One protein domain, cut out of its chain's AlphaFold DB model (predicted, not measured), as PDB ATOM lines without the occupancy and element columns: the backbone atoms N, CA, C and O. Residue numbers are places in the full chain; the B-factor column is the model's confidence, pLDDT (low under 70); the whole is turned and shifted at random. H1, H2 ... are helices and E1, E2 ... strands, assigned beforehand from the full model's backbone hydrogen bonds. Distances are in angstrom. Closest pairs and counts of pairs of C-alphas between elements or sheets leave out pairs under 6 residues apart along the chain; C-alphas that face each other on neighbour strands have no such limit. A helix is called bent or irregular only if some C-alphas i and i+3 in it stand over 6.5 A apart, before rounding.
ATOM      1  N   PRO A  33     218.272 194.039 187.967       82.56
ATOM      2  CA  PRO A  33     219.650 193.987 187.468       82.56
ATOM      3  C   PRO A  33     220.508 195.186 187.894       82.56
ATOM      4  O   PRO A  33     221.719 195.059 188.027       82.56
ATOM      5  N   ALA A  34     219.905 196.363 188.090       84.31
ATOM      6  CA  ALA A  34     220.631 197.551 188.542       84.31
ATOM      7  C   ALA A  34     220.947 197.478 190.044       84.31
ATOM      8  O   ALA A  34     222.004 197.934 190.479       84.31
ATOM      9  N   ASP A  35     220.046 196.873 190.823       89.50
ATOM     10  CA  ASP A  35     220.246 196.642 192.251       89.50
ATOM     11  C   ASP A  35     221.313 195.558 192.509       89.50
ATOM     12  O   ASP A  35     222.135 195.738 193.406       89.50
ATOM     13  N   SER A  36     221.380 194.488 191.697       92.44
ATOM     14  CA  SER A  36     222.430 193.459 191.828       92.44
ATOM     15  C   SER A  36     223.822 193.991 191.478       92.44
ATOM     16  O   SER A  36     224.739 193.846 192.279       92.44
ATOM     17  N   ILE A  37     223.958 194.715 190.358       95.31
ATOM     18  CA  ILE A  37     225.206 195.396 189.956       95.31
ATOM     19  C   ILE A  37     225.711 196.330 191.066       95.31
ATOM     20  O   ILE A  37     226.912 196.420 191.322       95.31
ATOM     21  N   ARG A  38     224.796 197.036 191.746       95.38
ATOM     22  CA  ARG A  38     225.153 197.903 192.875       95.38
ATOM     23  C   ARG A  38     225.613 197.110 194.096       95.38
ATOM     24  O   ARG A  38     226.549 197.555 194.751       95.38
ATOM     25  N   ALA A  39     224.954 196.000 194.419       94.94
ATOM     26  CA  ALA A  39     225.351 195.147 195.535       94.94
ATOM     27  C   ALA A  39     226.764 194.581 195.314       94.94
ATOM     28  O   ALA A  39     227.622 194.756 196.172       94.94
ATOM     29  N   GLU A  40     227.037 194.038 194.123       95.69
ATOM     30  CA  GLU A  40     228.355 193.528 193.714       95.69
ATOM     31  C   GLU A  40     229.442 194.619 193.808       95.69
ATOM     32  O   GLU A  40     230.500 194.413 194.403       95.69
ATOM     33  N   ALA A  41     229.161 195.833 193.314       96.62
ATOM     34  CA  ALA A  41     230.088 196.964 193.407       96.62
ATOM     35  C   ALA A  41     230.334 197.458 194.849       96.62
ATOM     36  O   ALA A  41     231.403 198.006 195.131       96.62
ATOM     37  N   LEU A  42     229.356 197.308 195.750       96.31
ATOM     38  CA  LEU A  42     229.495 197.640 197.171       96.31
ATOM     39  C   LEU A  42     230.283 196.562 197.923       96.31
ATOM     40  O   LEU A  42     231.157 196.923 198.706       96.31
ATOM     41  N   GLU A  43     230.043 195.277 197.648       96.12
ATOM     42  CA  GLU A  43     230.799 194.153 198.221       96.12
ATOM     43  C   GLU A  43     232.289 194.234 197.841       96.12
ATOM     44  O   GLU A  43     233.154 194.152 198.710       96.12
ATOM     45  N   ASP A  44     232.613 194.527 196.577       97.19
ATOM     46  CA  ASP A  44     234.000 194.727 196.127       97.19
ATOM     47  C   ASP A  44     234.696 195.946 196.771       97.19
ATOM     48  O   ASP A  44     235.929 195.992 196.873       97.19
ATOM     49  N   PHE A  45     233.921 196.956 197.181       97.50
ATOM     50  CA  PHE A  45     234.424 198.217 197.735       97.50
ATOM     51  C   PHE A  45     234.575 198.196 199.262       97.50
ATOM     52  O   PHE A  45     235.554 198.723 199.796       97.50
ATOM     53  N   HIS A  46     233.608 197.602 199.957       96.38
ATOM     54  CA  HIS A  46     233.555 197.507 201.414       96.38
ATOM     55  C   HIS A  46     234.154 196.200 201.938       96.38
ATOM     56  O   HIS A  46     234.819 196.197 202.966       96.38
ATOM     57  N   GLY A  47     234.003 195.107 201.192       93.31
ATOM     58  CA  GLY A  47     234.316 193.762 201.658       93.31
ATOM     59  C   GLY A  47     233.113 193.099 202.342       93.31
ATOM     60  O   GLY A  47     232.020 193.666 202.386       93.31
ATOM     61  N   PRO A  48     233.304 191.888 202.892       89.12
ATOM     62  CA  PRO A  48     232.213 191.031 203.362       89.12
ATOM     63  C   PRO A  48     231.522 191.506 204.651       89.12
ATOM     64  O   PRO A  48     230.574 190.858 205.090       89.12
ATOM     65  N   ASP A  49     231.994 192.586 205.285       90.06
ATOM     66  CA  ASP A  49     231.315 193.217 206.426       90.06
ATOM     67  C   ASP A  49     230.469 194.447 206.050       90.06
ATOM     68  O   ASP A  49     229.787 194.997 206.914       90.06
ATOM     69  N   GLU A  50     230.470 194.841 204.770       89.31
ATOM     70  CA  GLU A  50     229.745 195.996 204.217       89.31
ATOM     71  C   GLU A  50     230.106 197.360 204.856       89.31
ATOM     72  O   GLU A  50     229.363 198.338 204.718       89.31
ATOM     73  N   THR A  51     231.258 197.470 205.529       88.56
ATOM     74  CA  THR A  51     231.733 198.716 206.149       88.56
ATOM     75  C   THR A  51     233.040 199.247 205.538       88.56
ATOM     76  O   THR A  51     233.531 198.774 204.519       88.56
ATOM     77  N   GLY A  52     233.553 200.358 206.076       90.94
ATOM     78  CA  GLY A  52     234.897 200.850 205.753       90.94
ATOM     79  C   GLY A  52     235.189 201.150 204.270       90.94
ATOM     80  O   GLY A  52     234.375 201.761 203.569       90.94
ATOM     81  N   LYS A  53     236.416 200.826 203.847       92.00
ATOM     82  CA  LYS A  53     236.995 200.961 202.489       92.00
ATOM     83  C   LYS A  53     238.115 199.927 202.301       92.00
ATOM     84  O   LYS A  53     239.233 200.257 201.896       92.00
ATOM     85  N   ASP A  54     237.817 198.703 202.693       93.06
ATOM     86  CA  ASP A  54     238.753 197.594 202.869       93.06
ATOM     87  C   ASP A  54     238.335 196.347 202.076       93.06
ATOM     88  O   ASP A  54     238.975 195.298 202.164       93.06
ATOM     89  N   GLY A  55     237.346 196.507 201.189       95.25
ATOM     90  CA  GLY A  55     237.038 195.541 200.148       95.25
ATOM     91  C   GLY A  55     238.217 195.312 199.196       95.25
ATOM     92  O   GLY A  55     239.083 196.185 199.032       95.25
ATOM     93  N   PRO A  56     238.263 194.143 198.535       95.75
ATOM     94  CA  PRO A  56     239.406 193.714 197.729       95.75
ATOM     95  C   PRO A  56     239.760 194.698 196.609       95.75
ATOM     96  O   PRO A  56     240.930 194.812 196.240       95.75
ATOM     97  N   LEU A  57     238.773 195.439 196.091       97.69
ATOM     98  CA  LEU A  57     238.947 196.403 195.009       97.69
ATOM     99  C   LEU A  57     238.746 197.859 195.469       97.69
ATOM    100  O   LEU A  57     238.629 198.758 194.634       97.69
ATOM    101  N   ALA A  58     238.772 198.143 196.779       97.75
ATOM    102  CA  ALA A  58     238.509 199.473 197.344       97.75
ATOM    103  C   ALA A  58     239.365 200.607 196.737       97.75
ATOM    104  O   ALA A  58     238.912 201.753 196.649       97.75
ATOM    105  N   LYS A  59     240.581 200.297 196.253       98.19
ATOM    106  CA  LYS A  59     241.453 201.255 195.544       98.19
ATOM    107  C   LYS A  59     240.851 201.792 194.241       98.19
ATOM    108  O   LYS A  59     241.182 202.916 193.865       98.19
ATOM    109  N   ALA A  60     239.999 201.018 193.561       97.62
ATOM    110  CA  ALA A  60     239.306 201.445 192.343       97.62
ATOM    111  C   ALA A  60     238.261 202.537 192.623       97.62
ATOM    112  O   ALA A  60     238.023 203.397 191.780       97.62
ATOM    113  N   GLY A  61     237.658 202.528 193.815       96.50
ATOM    114  CA  GLY A  61     236.537 203.400 194.145       96.50
ATOM    115  C   GLY A  61     235.212 202.928 193.536       96.50
ATOM    116  O   GLY A  61     235.164 202.371 192.440       96.50
ATOM    117  N   LEU A  62     234.116 203.196 194.250       96.12
ATOM    118  CA  LEU A  62     232.778 202.703 193.908       96.12
ATOM    119  C   LEU A  62     232.324 203.061 192.478       96.12
ATOM    120  O   LEU A  62     231.710 202.233 191.816       96.12
ATOM    121  N   ASP A  63     232.661 204.253 191.973       96.31
ATOM    122  CA  ASP A  63     232.327 204.664 190.598       96.31
ATOM    123  C   ASP A  63     232.922 203.718 189.535       96.31
ATOM    124  O   ASP A  63     232.249 203.371 188.568       96.31
ATOM    125  N   LEU A  64     234.187 203.303 189.680       97.25
ATOM    126  CA  LEU A  64     234.837 202.415 188.708       97.25
ATOM    127  C   LEU A  64     234.348 200.968 188.846       97.25
ATOM    128  O   LEU A  64     234.272 200.263 187.845       97.25
ATOM    129  N   LEU A  65     233.961 200.546 190.053       97.81
ATOM    130  CA  LEU A  65     233.384 199.220 190.300       97.81
ATOM    131  C   LEU A  65     231.964 199.098 189.740       97.81
ATOM    132  O   LEU A  65     231.667 198.135 189.039       97.81
ATOM    133  N   MET A  66     231.130 200.126 189.930       97.50
ATOM    134  CA  MET A  66     229.844 200.255 189.237       97.50
ATOM    135  C   MET A  66     230.026 200.157 187.716       97.50
ATOM    136  O   MET A  66     229.317 199.400 187.060       97.50
ATOM    137  N   LEU A  67     231.007 200.874 187.149       97.06
ATOM    138  CA  LEU A  67     231.272 200.849 185.708       97.06
ATOM    139  C   LEU A  67     231.697 199.460 185.208       97.06
ATOM    140  O   LEU A  67     231.263 199.035 184.138       97.06
ATOM    141  N   TYR A  68     232.554 198.775 185.967       97.94
ATOM    142  CA  TYR A  68     233.029 197.429 185.660       97.94
ATOM    143  C   TYR A  68     231.874 196.418 185.629       97.94
ATOM    144  O   TYR A  68     231.692 195.735 184.620       97.94
ATOM    145  N   HIS A  69     231.040 196.380 186.672       97.81
ATOM    146  CA  HIS A  69     229.906 195.452 186.747       97.81
ATOM    147  C   HIS A  69     228.815 195.769 185.711       97.81
ATOM    148  O   HIS A  69     228.282 194.859 185.076       97.81
ATOM    149  N   GLU A  70     228.555 197.050 185.419       96.69
ATOM    150  CA  GLU A  70     227.695 197.454 184.294       96.69
ATOM    151  C   GLU A  70     228.225 196.952 182.940       96.69
ATOM    152  O   GLU A  70     227.443 196.482 182.107       96.69
ATOM    153  N   HIS A  71     229.541 197.028 182.718       96.75
ATOM    154  CA  HIS A  71     230.192 196.563 181.491       96.75
ATOM    155  C   HIS A  71     230.146 195.037 181.366       96.75
ATOM    156  O   HIS A  71     229.786 194.524 180.308       96.75
ATOM    157  N   GLN A  72     230.408 194.306 182.451       96.38
ATOM    158  CA  GLN A  72     230.288 192.847 182.501       96.38
ATOM    159  C   GLN A  72     228.848 192.389 182.211       96.38
ATOM    160  O   GLN A  72     228.620 191.567 181.319       96.38
ATOM    161  N   ALA A  73     227.848 192.994 182.860       94.81
ATOM    162  CA  ALA A  73     226.437 192.714 182.591       94.81
ATOM    163  C   ALA A  73     225.994 193.130 181.172       94.81
ATOM    164  O   ALA A  73     225.019 192.597 180.635       94.81
ATOM    165  N   PHE A  74     226.666 194.095 180.538       94.62
ATOM    166  CA  PHE A  74     226.462 194.433 179.128       94.62
ATOM    167  C   PHE A  74     227.072 193.378 178.188       94.62
ATOM    168  O   PHE A  74     226.367 192.899 177.298       94.62
ATOM    169  N   GLN A  75     228.322 192.958 178.420       94.06
ATOM    170  CA  GLN A  75     228.997 191.911 177.640       94.06
ATOM    171  C   GLN A  75     228.204 190.597 177.649       94.06
ATOM    172  O   GLN A  75     227.977 190.008 176.595       94.06
ATOM    173  N   GLN A  76     227.703 190.180 178.817       93.62
ATOM    174  CA  GLN A  76     226.897 188.962 178.969       93.62
ATOM    175  C   GLN A  76     225.556 189.015 178.213       93.62
ATOM    176  O   GLN A  76     225.045 187.976 177.797       93.62
ATOM    177  N   ARG A  77     224.978 190.211 178.025       92.56
ATOM    178  CA  ARG A  77     223.725 190.408 177.271       92.56
ATOM    179  C   ARG A  77     223.935 190.561 175.763       92.56
ATOM    180  O   ARG A  77     222.979 190.351 175.023       92.56
ATOM    181  N   GLY A  78     225.138 190.925 175.316       86.94
ATOM    182  CA  GLY A  78     225.475 191.073 173.896       86.94
ATOM    183  C   GLY A  78     224.741 192.221 173.190       86.94
ATOM    184  O   GLY A  78     224.165 192.010 172.127       86.94
ATOM    185  N   GLY A  79     224.714 193.416 173.792       84.25
ATOM    186  CA  GLY A  79     224.127 194.613 173.171       84.25
ATOM    187  C   GLY A  79     225.066 195.333 172.189       84.25
ATOM    188  O   GLY A  79     226.274 195.116 172.211       84.25
ATOM    189  N   ASP A  80     224.517 196.234 171.366       87.06
ATOM    190  CA  ASP A  80     225.288 196.969 170.345       87.06
ATOM    191  C   ASP A  80     226.148 198.111 170.919       87.06
ATOM    192  O   ASP A  80     227.285 198.318 170.496       87.06
ATOM    193  N   THR A  81     225.613 198.859 171.892       91.44
ATOM    194  CA  THR A  81     226.251 200.060 172.458       91.44
ATOM    195  C   THR A  81     226.207 200.023 173.979       91.44
ATOM    196  O   THR A  81     225.126 199.963 174.570       91.44
ATOM    197  N   PHE A  82     227.371 200.126 174.622       94.12
ATOM    198  CA  PHE A  82     227.451 200.293 176.070       94.12
ATOM    199  C   PHE A  82     227.175 201.751 176.460       94.12
ATOM    200  O   PHE A  82     227.790 202.670 175.922       94.12
ATOM    201  N   SER A  83     226.274 201.959 177.421       92.12
ATOM    202  CA  SER A  83     225.991 203.268 178.012       92.12
ATOM    203  C   SER A  83     225.991 203.127 179.537       92.12
ATOM    204  O   SER A  83     225.090 202.469 180.060       92.12
ATOM    205  N   PRO A  84     226.971 203.708 180.253       93.50
ATOM    206  CA  PRO A  84     227.050 203.602 181.707       93.50
ATOM    207  C   PRO A  84     225.995 204.477 182.396       93.50
ATOM    208  O   PRO A  84     225.614 205.527 181.871       93.50
ATOM    209  N   SER A  85     225.555 204.093 183.597       92.94
ATOM    210  CA  SER A  85     224.619 204.912 184.389       92.94
ATOM    211  C   SER A  85     225.295 206.110 185.072       92.94
ATOM    212  O   SER A  85     224.632 207.076 185.457       92.94
ATOM    213  N   ILE A  86     226.624 206.064 185.213       92.38
ATOM    214  CA  ILE A  86     227.414 207.019 185.996       92.38
ATOM    215  C   ILE A  86     227.497 208.384 185.285       92.38
ATOM    216  O   ILE A  86     228.094 208.487 184.208       92.38
ATOM    217  N   PRO A  87     226.994 209.480 185.893       88.62
ATOM    218  CA  PRO A  87     226.960 210.789 185.242       88.62
ATOM    219  C   PRO A  87     228.349 211.319 184.860       88.62
ATOM    220  O   PRO A  87     229.198 211.589 185.715       88.62
ATOM    221  N   GLY A  88     228.572 211.524 183.562       86.44
ATOM    222  CA  GLY A  88     229.835 212.036 183.027       86.44
ATOM    223  C   GLY A  88     230.949 210.994 182.888       86.44
ATOM    224  O   GLY A  88     232.059 211.375 182.516       86.44
ATOM    225  N   ALA A  89     230.680 209.706 183.134       92.25
ATOM    226  CA  ALA A  89     231.565 208.641 182.671       92.25
ATOM    227  C   ALA A  89     231.565 208.625 181.133       92.25
ATOM    228  O   ALA A  89     230.512 208.577 180.500       92.25
ATOM    229  N   ARG A  90     232.752 208.698 180.525       92.12
ATOM    230  CA  ARG A  90     232.933 208.635 179.070       92.12
ATOM    231  C   ARG A  90     233.622 207.322 178.733       92.12
ATOM    232  O   ARG A  90     234.756 207.123 179.151       92.12
ATOM    233  N   VAL A  91     232.952 206.453 177.986       93.88
ATOM    234  CA  VAL A  91     233.528 205.192 177.504       93.88
ATOM    235  C   VAL A  91     233.667 205.261 175.990       93.88
ATOM    236  O   VAL A  91     232.723 205.642 175.304       93.88
ATOM    237  N   SER A  92     234.841 204.899 175.479       92.69
ATOM    238  CA  SER A  92     235.104 204.727 174.046       92.69
ATOM    239  C   SER A  92     235.902 203.449 173.866       92.69
ATOM    240  O   SER A  92     236.891 203.244 174.571       92.69
ATOM    241  N   ASP A  93     235.471 202.581 172.951       92.50
ATOM    242  CA  ASP A  93     236.203 201.361 172.577       92.50
ATOM    243  C   ASP A  93     236.520 200.439 173.776       92.50
ATOM    244  O   ASP A  93     237.592 199.839 173.848       92.50
ATOM    245  N   GLY A  94     235.630 200.385 174.775       94.81
ATOM    246  CA  GLY A  94     235.833 199.634 176.025       94.81
ATOM    247  C   GLY A  94     236.861 200.243 176.992       94.81
ATOM    248  O   GLY A  94     237.266 199.583 177.946       94.81
ATOM    249  N   HIS A  95     237.308 201.483 176.760       97.75
ATOM    250  CA  HIS A  95     238.249 202.201 177.622       97.75
ATOM    251  C   HIS A  95     237.582 203.394 178.314       97.75
ATOM    252  O   HIS A  95     236.740 204.081 177.729       97.75
ATOM    253  N   VAL A  96     238.022 203.684 179.538       97.31
ATOM    254  CA  VAL A  96     237.542 204.783 180.382       97.31
ATOM    255  C   VAL A  96     238.707 205.691 180.805       97.31
ATOM    256  O   VAL A  96     239.786 205.180 181.121       97.31
ATOM    257  N   PRO A  97     238.558 207.032 180.799       97.44
ATOM    258  CA  PRO A  97     239.598 207.932 181.271       97.44
ATOM    259  C   PRO A  97     239.671 207.919 182.804       97.44
ATOM    260  O   PRO A  97     238.660 208.089 183.490       97.44
ATOM    261  N   ILE A  98     240.877 207.748 183.337       98.06
ATOM    262  CA  ILE A  98     241.155 207.652 184.772       98.06
ATOM    263  C   ILE A  98     242.227 208.648 185.213       98.06
ATOM    264  O   ILE A  98     243.092 209.027 184.422       98.06
ATOM    265  N   ASP A  99     242.186 209.000 186.496       98.19
ATOM    266  CA  ASP A  99     243.253 209.686 187.224       98.19
ATOM    267  C   ASP A  99     243.704 208.789 188.390       98.19
ATOM    268  O   ASP A  99     243.014 208.666 189.405       98.19
ATOM    269  N   ALA A 100     244.845 208.114 188.229       98.62
ATOM    270  CA  ALA A 100     245.402 207.173 189.200       98.62
ATOM    271  C   ALA A 100     246.515 207.823 190.033       98.62
ATOM    272  O   ALA A 100     247.371 208.532 189.509       98.62
ATOM    273  N   ILE A 101     246.532 207.575 191.341       98.69
ATOM    274  CA  ILE A 101     247.494 208.161 192.282       98.69
ATOM    275  C   ILE A 101     248.498 207.091 192.708       98.69
ATOM    276  O   ILE A 101     248.127 206.083 193.307       98.69
ATOM    277  N   ALA A 102     249.785 207.341 192.479       98.69
ATOM    278  CA  ALA A 102     250.860 206.458 192.918       98.69
ATOM    279  C   ALA A 102     250.992 206.405 194.447       98.69
ATOM    280  O   ALA A 102     250.884 207.431 195.129       98.69
ATOM    281  N   ALA A 103     251.298 205.220 194.982       98.31
ATOM    282  CA  ALA A 103     251.618 204.964 196.387       98.31
ATOM    283  C   ALA A 103     252.902 205.685 196.825       98.31
ATOM    284  O   ALA A 103     252.913 206.309 197.887       98.31
ATOM    285  N   ASN A 104     253.916 205.703 195.954       97.06
ATOM    286  CA  ASN A 104     255.190 206.394 196.166       97.06
ATOM    287  C   ASN A 104     255.526 207.297 194.969       97.06
ATOM    288  O   ASN A 104     255.367 208.515 195.054       97.06
ATOM    289  N   GLU A 105     255.903 206.695 193.839       97.44
ATOM    290  CA  GLU A 105     256.369 207.378 192.628       97.44
ATOM    291  C   GLU A 105     255.520 207.010 191.405       97.44
ATOM    292  O   GLU A 105     255.073 205.874 191.268       97.44
ATOM    293  N   ALA A 106     255.330 207.957 190.481       98.00
ATOM    294  CA  ALA A 106     254.543 207.726 189.267       98.00
ATOM    295  C   ALA A 106     255.230 206.812 188.234       98.00
ATOM    296  O   ALA A 106     254.555 206.280 187.357       98.00
ATOM    297  N   GLY A 107     256.555 206.626 188.320       98.25
ATOM    298  CA  GLY A 107     257.325 205.792 187.390       98.25
ATOM    299  C   GLY A 107     256.853 204.330 187.368       98.25
ATOM    300  O   GLY A 107     256.394 203.893 186.311       98.25
ATOM    301  N   PRO A 108     256.908 203.613 188.510       98.50
ATOM    302  CA  PRO A 108     256.384 202.253 188.640       98.50
ATOM    303  C   PRO A 108     254.898 202.153 188.282       98.50
ATOM    304  O   PRO A 108     254.553 201.398 187.384       98.50
ATOM    305  N   LEU A 109     254.033 203.001 188.863       98.81
ATOM    306  CA  LEU A 109     252.591 202.953 188.573       98.81
ATOM    307  C   LEU A 109     252.289 203.092 187.073       98.81
ATOM    308  O   LEU A 109     251.427 202.396 186.546       98.81
ATOM    309  N   ARG A 110     252.992 203.977 186.357       98.69
ATOM    310  CA  ARG A 110     252.804 204.121 184.908       98.69
ATOM    311  C   ARG A 110     253.259 202.877 184.141       98.69
ATOM    312  O   ARG A 110     252.652 202.569 183.123       98.69
ATOM    313  N   ALA A 111     254.320 202.197 184.577       98.62
ATOM    314  CA  ALA A 111     254.754 200.948 183.954       98.62
ATOM    315  C   ALA A 111     253.670 199.872 184.110       98.62
ATOM    316  O   ALA A 111     253.162 199.387 183.102       98.62
ATOM    317  N   ASP A 112     253.225 199.629 185.344       98.62
ATOM    318  CA  ASP A 112     252.190 198.642 185.665       98.62
ATOM    319  C   ASP A 112     250.876 198.920 184.905       98.62
ATOM    320  O   ASP A 112     250.289 198.030 184.290       98.62
ATOM    321  N   LEU A 113     250.422 200.181 184.869       98.75
ATOM    322  CA  LEU A 113     249.214 200.558 184.128       98.75
ATOM    323  C   LEU A 113     249.374 200.382 182.608       98.75
ATOM    324  O   LEU A 113     248.415 199.999 181.940       98.75
ATOM    325  N   ASN A 114     250.561 200.633 182.044       98.62
ATOM    326  CA  ASN A 114     250.823 200.382 180.623       98.62
ATOM    327  C   ASN A 114     250.789 198.878 180.298       98.62
ATOM    328  O   ASN A 114     250.279 198.510 179.241       98.62
ATOM    329  N   GLU A 115     251.280 198.014 181.193       98.56
ATOM    330  CA  GLU A 115     251.167 196.551 181.058       98.56
ATOM    331  C   GLU A 115     249.704 196.086 181.118       98.56
ATOM    332  O   GLU A 115     249.301 195.206 180.355       98.56
ATOM    333  N   LEU A 116     248.869 196.753 181.924       98.56
ATOM    334  CA  LEU A 116     247.414 196.569 181.922       98.56
ATOM    335  C   LEU A 116     246.700 197.188 180.701       98.56
ATOM    336  O   LEU A 116     245.489 197.015 180.556       98.56
ATOM    337  N   GLY A 117     247.417 197.862 179.796       98.62
ATOM    338  CA  GLY A 117     246.876 198.401 178.544       98.62
ATOM    339  C   GLY A 117     246.420 199.863 178.594       98.62
ATOM    340  O   GLY A 117     245.644 200.276 177.729       98.62
ATOM    341  N   LEU A 118     246.882 200.657 179.569       98.50
ATOM    342  CA  LEU A 118     246.641 202.104 179.621       98.50
ATOM    343  C   LEU A 118     247.118 202.796 178.331       98.50
ATOM    344  O   LEU A 118     248.263 202.649 177.904       98.50
ATOM    345  N   LYS A 119     246.240 203.602 177.731       98.12
ATOM    346  CA  LYS A 119     246.521 204.419 176.540       98.12
ATOM    347  C   LYS A 119     246.642 205.896 176.890       98.12
ATOM    348  O   LYS A 119     246.000 206.374 177.825       98.12
ATOM    349  N   ASP A 120     247.431 206.615 176.096       96.81
ATOM    350  CA  ASP A 120     247.687 208.059 176.207       96.81
ATOM    351  C   ASP A 120     248.104 208.494 177.625       96.81
ATOM    352  O   ASP A 120     247.602 209.473 178.175       96.81
ATOM    353  N   ALA A 121     249.023 207.728 178.224       97.50
ATOM    354  CA  ALA A 121     249.483 207.920 179.592       97.50
ATOM    355  C   ALA A 121     250.212 209.266 179.789       97.50
ATOM    356  O   ALA A 121     251.300 209.488 179.249       97.50
ATOM    357  N   ALA A 122     249.649 210.130 180.632       97.81
ATOM    358  CA  ALA A 122     250.223 211.397 181.078       97.81
ATOM    359  C   ALA A 122     250.607 211.325 182.566       97.81
ATOM    360  O   ALA A 122     249.999 210.583 183.334       97.81
ATOM    361  N   VAL A 123     251.615 212.096 182.989       98.38
ATOM    362  CA  VAL A 123     252.090 212.115 184.385       98.38
ATOM    363  C   VAL A 123     252.177 213.542 184.911       98.38
ATOM    364  O   VAL A 123     252.817 214.394 184.299       98.38
ATOM    365  N   ALA A 124     251.590 213.775 186.085       97.31
ATOM    366  CA  ALA A 124     251.658 215.034 186.820       97.31
ATOM    367  C   ALA A 124     251.983 214.760 188.300       97.31
ATOM    368  O   ALA A 124     251.118 214.407 189.105       97.31
ATOM    369  N   GLY A 125     253.258 214.894 188.674       97.62
ATOM    370  CA  GLY A 125     253.733 214.580 190.024       97.62
ATOM    371  C   GLY A 125     253.553 213.095 190.362       97.62
ATOM    372  O   GLY A 125     254.277 212.251 189.842       97.62
ATOM    373  N   ARG A 126     252.590 212.781 191.237       98.25
ATOM    374  CA  ARG A 126     252.203 211.403 191.611       98.25
ATOM    375  C   ARG A 126     250.954 210.890 190.889       98.25
ATOM    376  O   ARG A 126     250.542 209.765 191.159       98.25
ATOM    377  N   ILE A 127     250.344 211.697 190.022       98.50
ATOM    378  CA  ILE A 127     249.153 211.319 189.258       98.50
ATOM    379  C   ILE A 127     249.590 210.765 187.900       98.50
ATOM    380  O   ILE A 127     250.413 211.380 187.219       98.50
ATOM    381  N   VAL A 128     249.033 209.616 187.526       98.56
ATOM    382  CA  VAL A 128     249.106 209.018 186.192       98.56
ATOM    383  C   VAL A 128     247.694 209.029 185.615       98.56
ATOM    384  O   VAL A 128     246.797 208.387 186.159       98.56
ATOM    385  N   SER A 129     247.496 209.763 184.526       98.31
ATOM    386  CA  SER A 129     246.210 209.873 183.831       98.31
ATOM    387  C   SER A 129     246.278 209.144 182.493       98.31
ATOM    388  O   SER A 129     247.343 209.071 181.884       98.31
ATOM    389  N   GLY A 130     245.157 208.625 181.999       97.56
ATOM    390  CA  GLY A 130     245.093 207.955 180.694       97.56
ATOM    391  C   GLY A 130     243.762 207.238 180.483       97.56
ATOM    392  O   GLY A 130     242.847 207.393 181.289       97.56
ATOM    393  N   ARG A 131     243.639 206.449 179.411       98.19
ATOM    394  CA  ARG A 131     242.455 205.614 179.132       98.19
ATOM    395  C   ARG A 131     242.748 204.144 179.420       98.19
ATOM    396  O   ARG A 131     243.538 203.536 178.701       98.19
ATOM    397  N   LEU A 132     242.119 203.581 180.448       98.69
ATOM    398  CA  LEU A 132     242.281 202.183 180.869       98.69
ATOM    399  C   LEU A 132     241.172 201.303 180.260       98.69
ATOM    400  O   LEU A 132     240.026 201.757 180.237       98.69
ATOM    401  N   PRO A 133     241.451 200.065 179.812       98.56
ATOM    402  CA  PRO A 133     240.408 199.085 179.501       98.56
ATOM    403  C   PRO A 133     239.540 198.786 180.736       98.56
ATOM    404  O   PRO A 133     240.073 198.540 181.816       98.56
ATOM    405  N   ILE A 134     238.212 198.780 180.594       98.31
ATOM    406  CA  ILE A 134     237.287 198.594 181.732       98.31
ATOM    407  C   ILE A 134     237.477 197.224 182.398       98.31
ATOM    408  O   ILE A 134     237.485 197.128 183.622       98.31
ATOM    409  N   ASP A 135     237.727 196.179 181.611       98.25
ATOM    410  CA  ASP A 135     237.907 194.813 182.123       98.25
ATOM    411  C   ASP A 135     239.203 194.635 182.945       98.25
ATOM    412  O   ASP A 135     239.376 193.632 183.629       98.25
ATOM    413  N   GLN A 136     240.096 195.634 182.937       98.62
ATOM    414  CA  GLN A 136     241.349 195.654 183.702       98.62
ATOM    415  C   GLN A 136     241.232 196.426 185.029       98.62
ATOM    416  O   GLN A 136     242.216 196.536 185.763       98.62
ATOM    417  N   ILE A 137     240.044 196.944 185.371       98.56
ATOM    418  CA  ILE A 137     239.793 197.638 186.647       98.56
ATOM    419  C   ILE A 137     240.125 196.758 187.871       98.56
ATOM    420  O   ILE A 137     240.826 197.264 188.754       98.56
ATOM    421  N   PRO A 138     239.737 195.464 187.937       98.50
ATOM    422  CA  PRO A 138     240.100 194.611 189.070       98.50
ATOM    423  C   PRO A 138     241.614 194.400 189.191       98.50
ATOM    424  O   PRO A 138     242.173 194.537 190.277       98.50
ATOM    425  N   ALA A 139     242.302 194.143 188.073       98.69
ATOM    426  CA  ALA A 139     243.754 193.957 188.046       98.69
ATOM    427  C   ALA A 139     244.513 195.235 188.449       98.69
ATOM    428  O   ALA A 139     245.490 195.174 189.188       98.69
ATOM    429  N   MET A 140     244.037 196.410 188.027       98.69
ATOM    430  CA  MET A 140     244.582 197.695 188.471       98.69
ATOM    431  C   MET A 140     244.438 197.880 189.989       98.69
ATOM    432  O   MET A 140     245.355 198.387 190.633       98.69
ATOM    433  N   ALA A 141     243.296 197.500 190.571       98.31
ATOM    434  CA  ALA A 141     243.023 197.719 191.990       98.31
ATOM    435  C   ALA A 141     243.986 196.955 192.919       98.31
ATOM    436  O   ALA A 141     244.256 197.424 194.027       98.31
ATOM    437  N   THR A 142     244.548 195.828 192.466       98.12
ATOM    438  CA  THR A 142     245.501 195.022 193.247       98.12
ATOM    439  C   THR A 142     246.941 195.545 193.208       98.12
ATOM    440  O   THR A 142     247.746 195.138 194.045       98.12
ATOM    441  N   LEU A 143     247.281 196.483 192.311       98.50
ATOM    442  CA  LEU A 143     248.646 197.003 192.165       98.50
ATOM    443  C   LEU A 143     249.174 197.629 193.465       98.50
ATOM    444  O   LEU A 143     248.553 198.527 194.043       98.50
ATOM    445  N   GLU A 144     250.365 197.219 193.905       98.00
ATOM    446  CA  GLU A 144     251.046 197.799 195.076       98.00
ATOM    447  C   GLU A 144     251.457 199.259 194.844       98.00
ATOM    448  O   GLU A 144     251.377 200.096 195.747       98.00
ATOM    449  N   SER A 145     251.837 199.587 193.607       98.06
ATOM    450  CA  SER A 145     252.196 200.940 193.172       98.06
ATOM    451  C   SER A 145     251.012 201.914 193.173       98.06
ATOM    452  O   SER A 145     251.228 203.130 193.159       98.06
ATOM    453  N   LEU A 146     249.769 201.418 193.227       98.69
ATOM    454  CA  LEU A 146     248.548 202.214 193.265       98.69
ATOM    455  C   LEU A 146     248.138 202.542 194.708       98.69
ATOM    456  O   LEU A 146     247.994 201.660 195.558       98.69
ATOM    457  N   ARG A 147     247.867 203.826 194.969       98.25
ATOM    458  CA  ARG A 147     247.221 204.311 196.201       98.25
ATOM    459  C   ARG A 147     245.698 204.344 196.080       98.25
ATOM    460  O   ARG A 147     245.003 204.098 197.057       98.25
ATOM    461  N   GLY A 148     245.206 204.703 194.900       98.25
ATOM    462  CA  GLY A 148     243.792 204.798 194.563       98.25
ATOM    463  C   GLY A 148     243.609 205.509 193.224       98.25
ATOM    464  O   GLY A 148     244.540 206.149 192.732       98.25
ATOM    465  N   VAL A 149     242.428 205.393 192.633       98.25
ATOM    466  CA  VAL A 149     242.100 205.933 191.305       98.25
ATOM    467  C   VAL A 149     240.674 206.485 191.295       98.25
ATOM    468  O   VAL A 149     239.854 206.130 192.139       98.25
ATOM    469  N   ALA A 150     240.385 207.389 190.362       96.69
ATOM    470  CA  ALA A 150     239.040 207.886 190.100       96.69
ATOM    471  C   ALA A 150     238.778 208.009 188.591       96.69
ATOM    472  O   ALA A 150     239.709 208.097 187.788       96.69
ATOM    473  N   LEU A 151     237.497 208.071 188.212       95.88
ATOM    474  CA  LEU A 151     237.080 208.499 186.875       95.88
ATOM    475  C   LEU A 151     237.548 209.932 186.607       95.88
ATOM    476  O   LEU A 151     237.225 210.840 187.378       95.88
ATOM    477  N   SER A 152     238.217 210.160 185.477       94.06
ATOM    478  CA  SER A 152     238.591 211.512 185.065       94.06
ATOM    479  C   SER A 152     237.373 212.242 184.493       94.06
ATOM    480  O   SER A 152     236.942 212.012 183.359       94.06
TER     481      SER A 152
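AT A GLANCE: This is residues 33 to 152 of the 208 residues of an uncharacterized protein of Bacteroidetes bacterium QH_1_64_81 (UniProt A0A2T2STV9). A strongly twisted sheet of four strands has H3 over one face and H4 beside its strands, and the helical hairpin of H1 and H2 lies at one end, with H2 packing on H4 and E4. Residues 75 to 81 stick out. The printed part has 120 residues, with four named helices and four named strands in the order H1 H2 E1 H3 E2 E3 H4 E4. The sheet runs E2 E3 E1 E4, antiparallel throughout, and the class is mixed, helices and strands. It is compact, with a radius of gyration of the C-alphas of 14.0 A and spans of 39 by 36 by 23 A.

IN THESE COORDINATES: H1, residues 33 to 46, begins at C-alpha 33 (219.650, 193.987, 187.468) and is 20.0 A long. H2, residues 62 to 77, is 22.6 A. E1, residues 95 to 102, is 20.3 A and bends by 52 degrees at residue 99. H3 is residues 106 to 115, E2 119 to 124 and E3 127 to 133. H4, residues 134 to 141, is irregular: C-alphas 135 and 138 are 7.3 A apart. E4, residues 146 to 151, ends at C-alpha 151 (237.080, 208.499, 186.875).

HOW THE PARTS SIT: H1 and H2 touch, closest at the C-alphas of Ala 41 and Leu 65, 5.1 A, at a steep tilt of 42 degrees, opposite ways. H2 touches H4, closest at the C-alphas of Tyr 68 and Ile 134, 5.9 A. H3 is on the sheet at a height of 7.7 A and runs along E3, at 4 degrees on the local plane. Two split strand-helix-strand units, each with another strand between its two same-way strands, are E1, H3, E2 and E3, H4, E4; both crossovers are right-handed. Across the sheet, N 122 and O 129 are 2.8 A apart in E2 and E3, a hairpin, N 98 and O 130 2.9 A in E1 and E3, and N 101 and O 148 2.8 A in E1 and E4. Every O i to N i+4 pair is within hydrogen-bond range in H1 and H3, against 11 of 12 in H2 and 2 of 4 in H4.

THE WHOLE: The farthest C-alphas, Asp 80 and Asn 104, are 40.6 A apart. The printed part has no cut; the links H1 to H2 and H2 to E1 are long. No printed residue is under 70 in pLDDT.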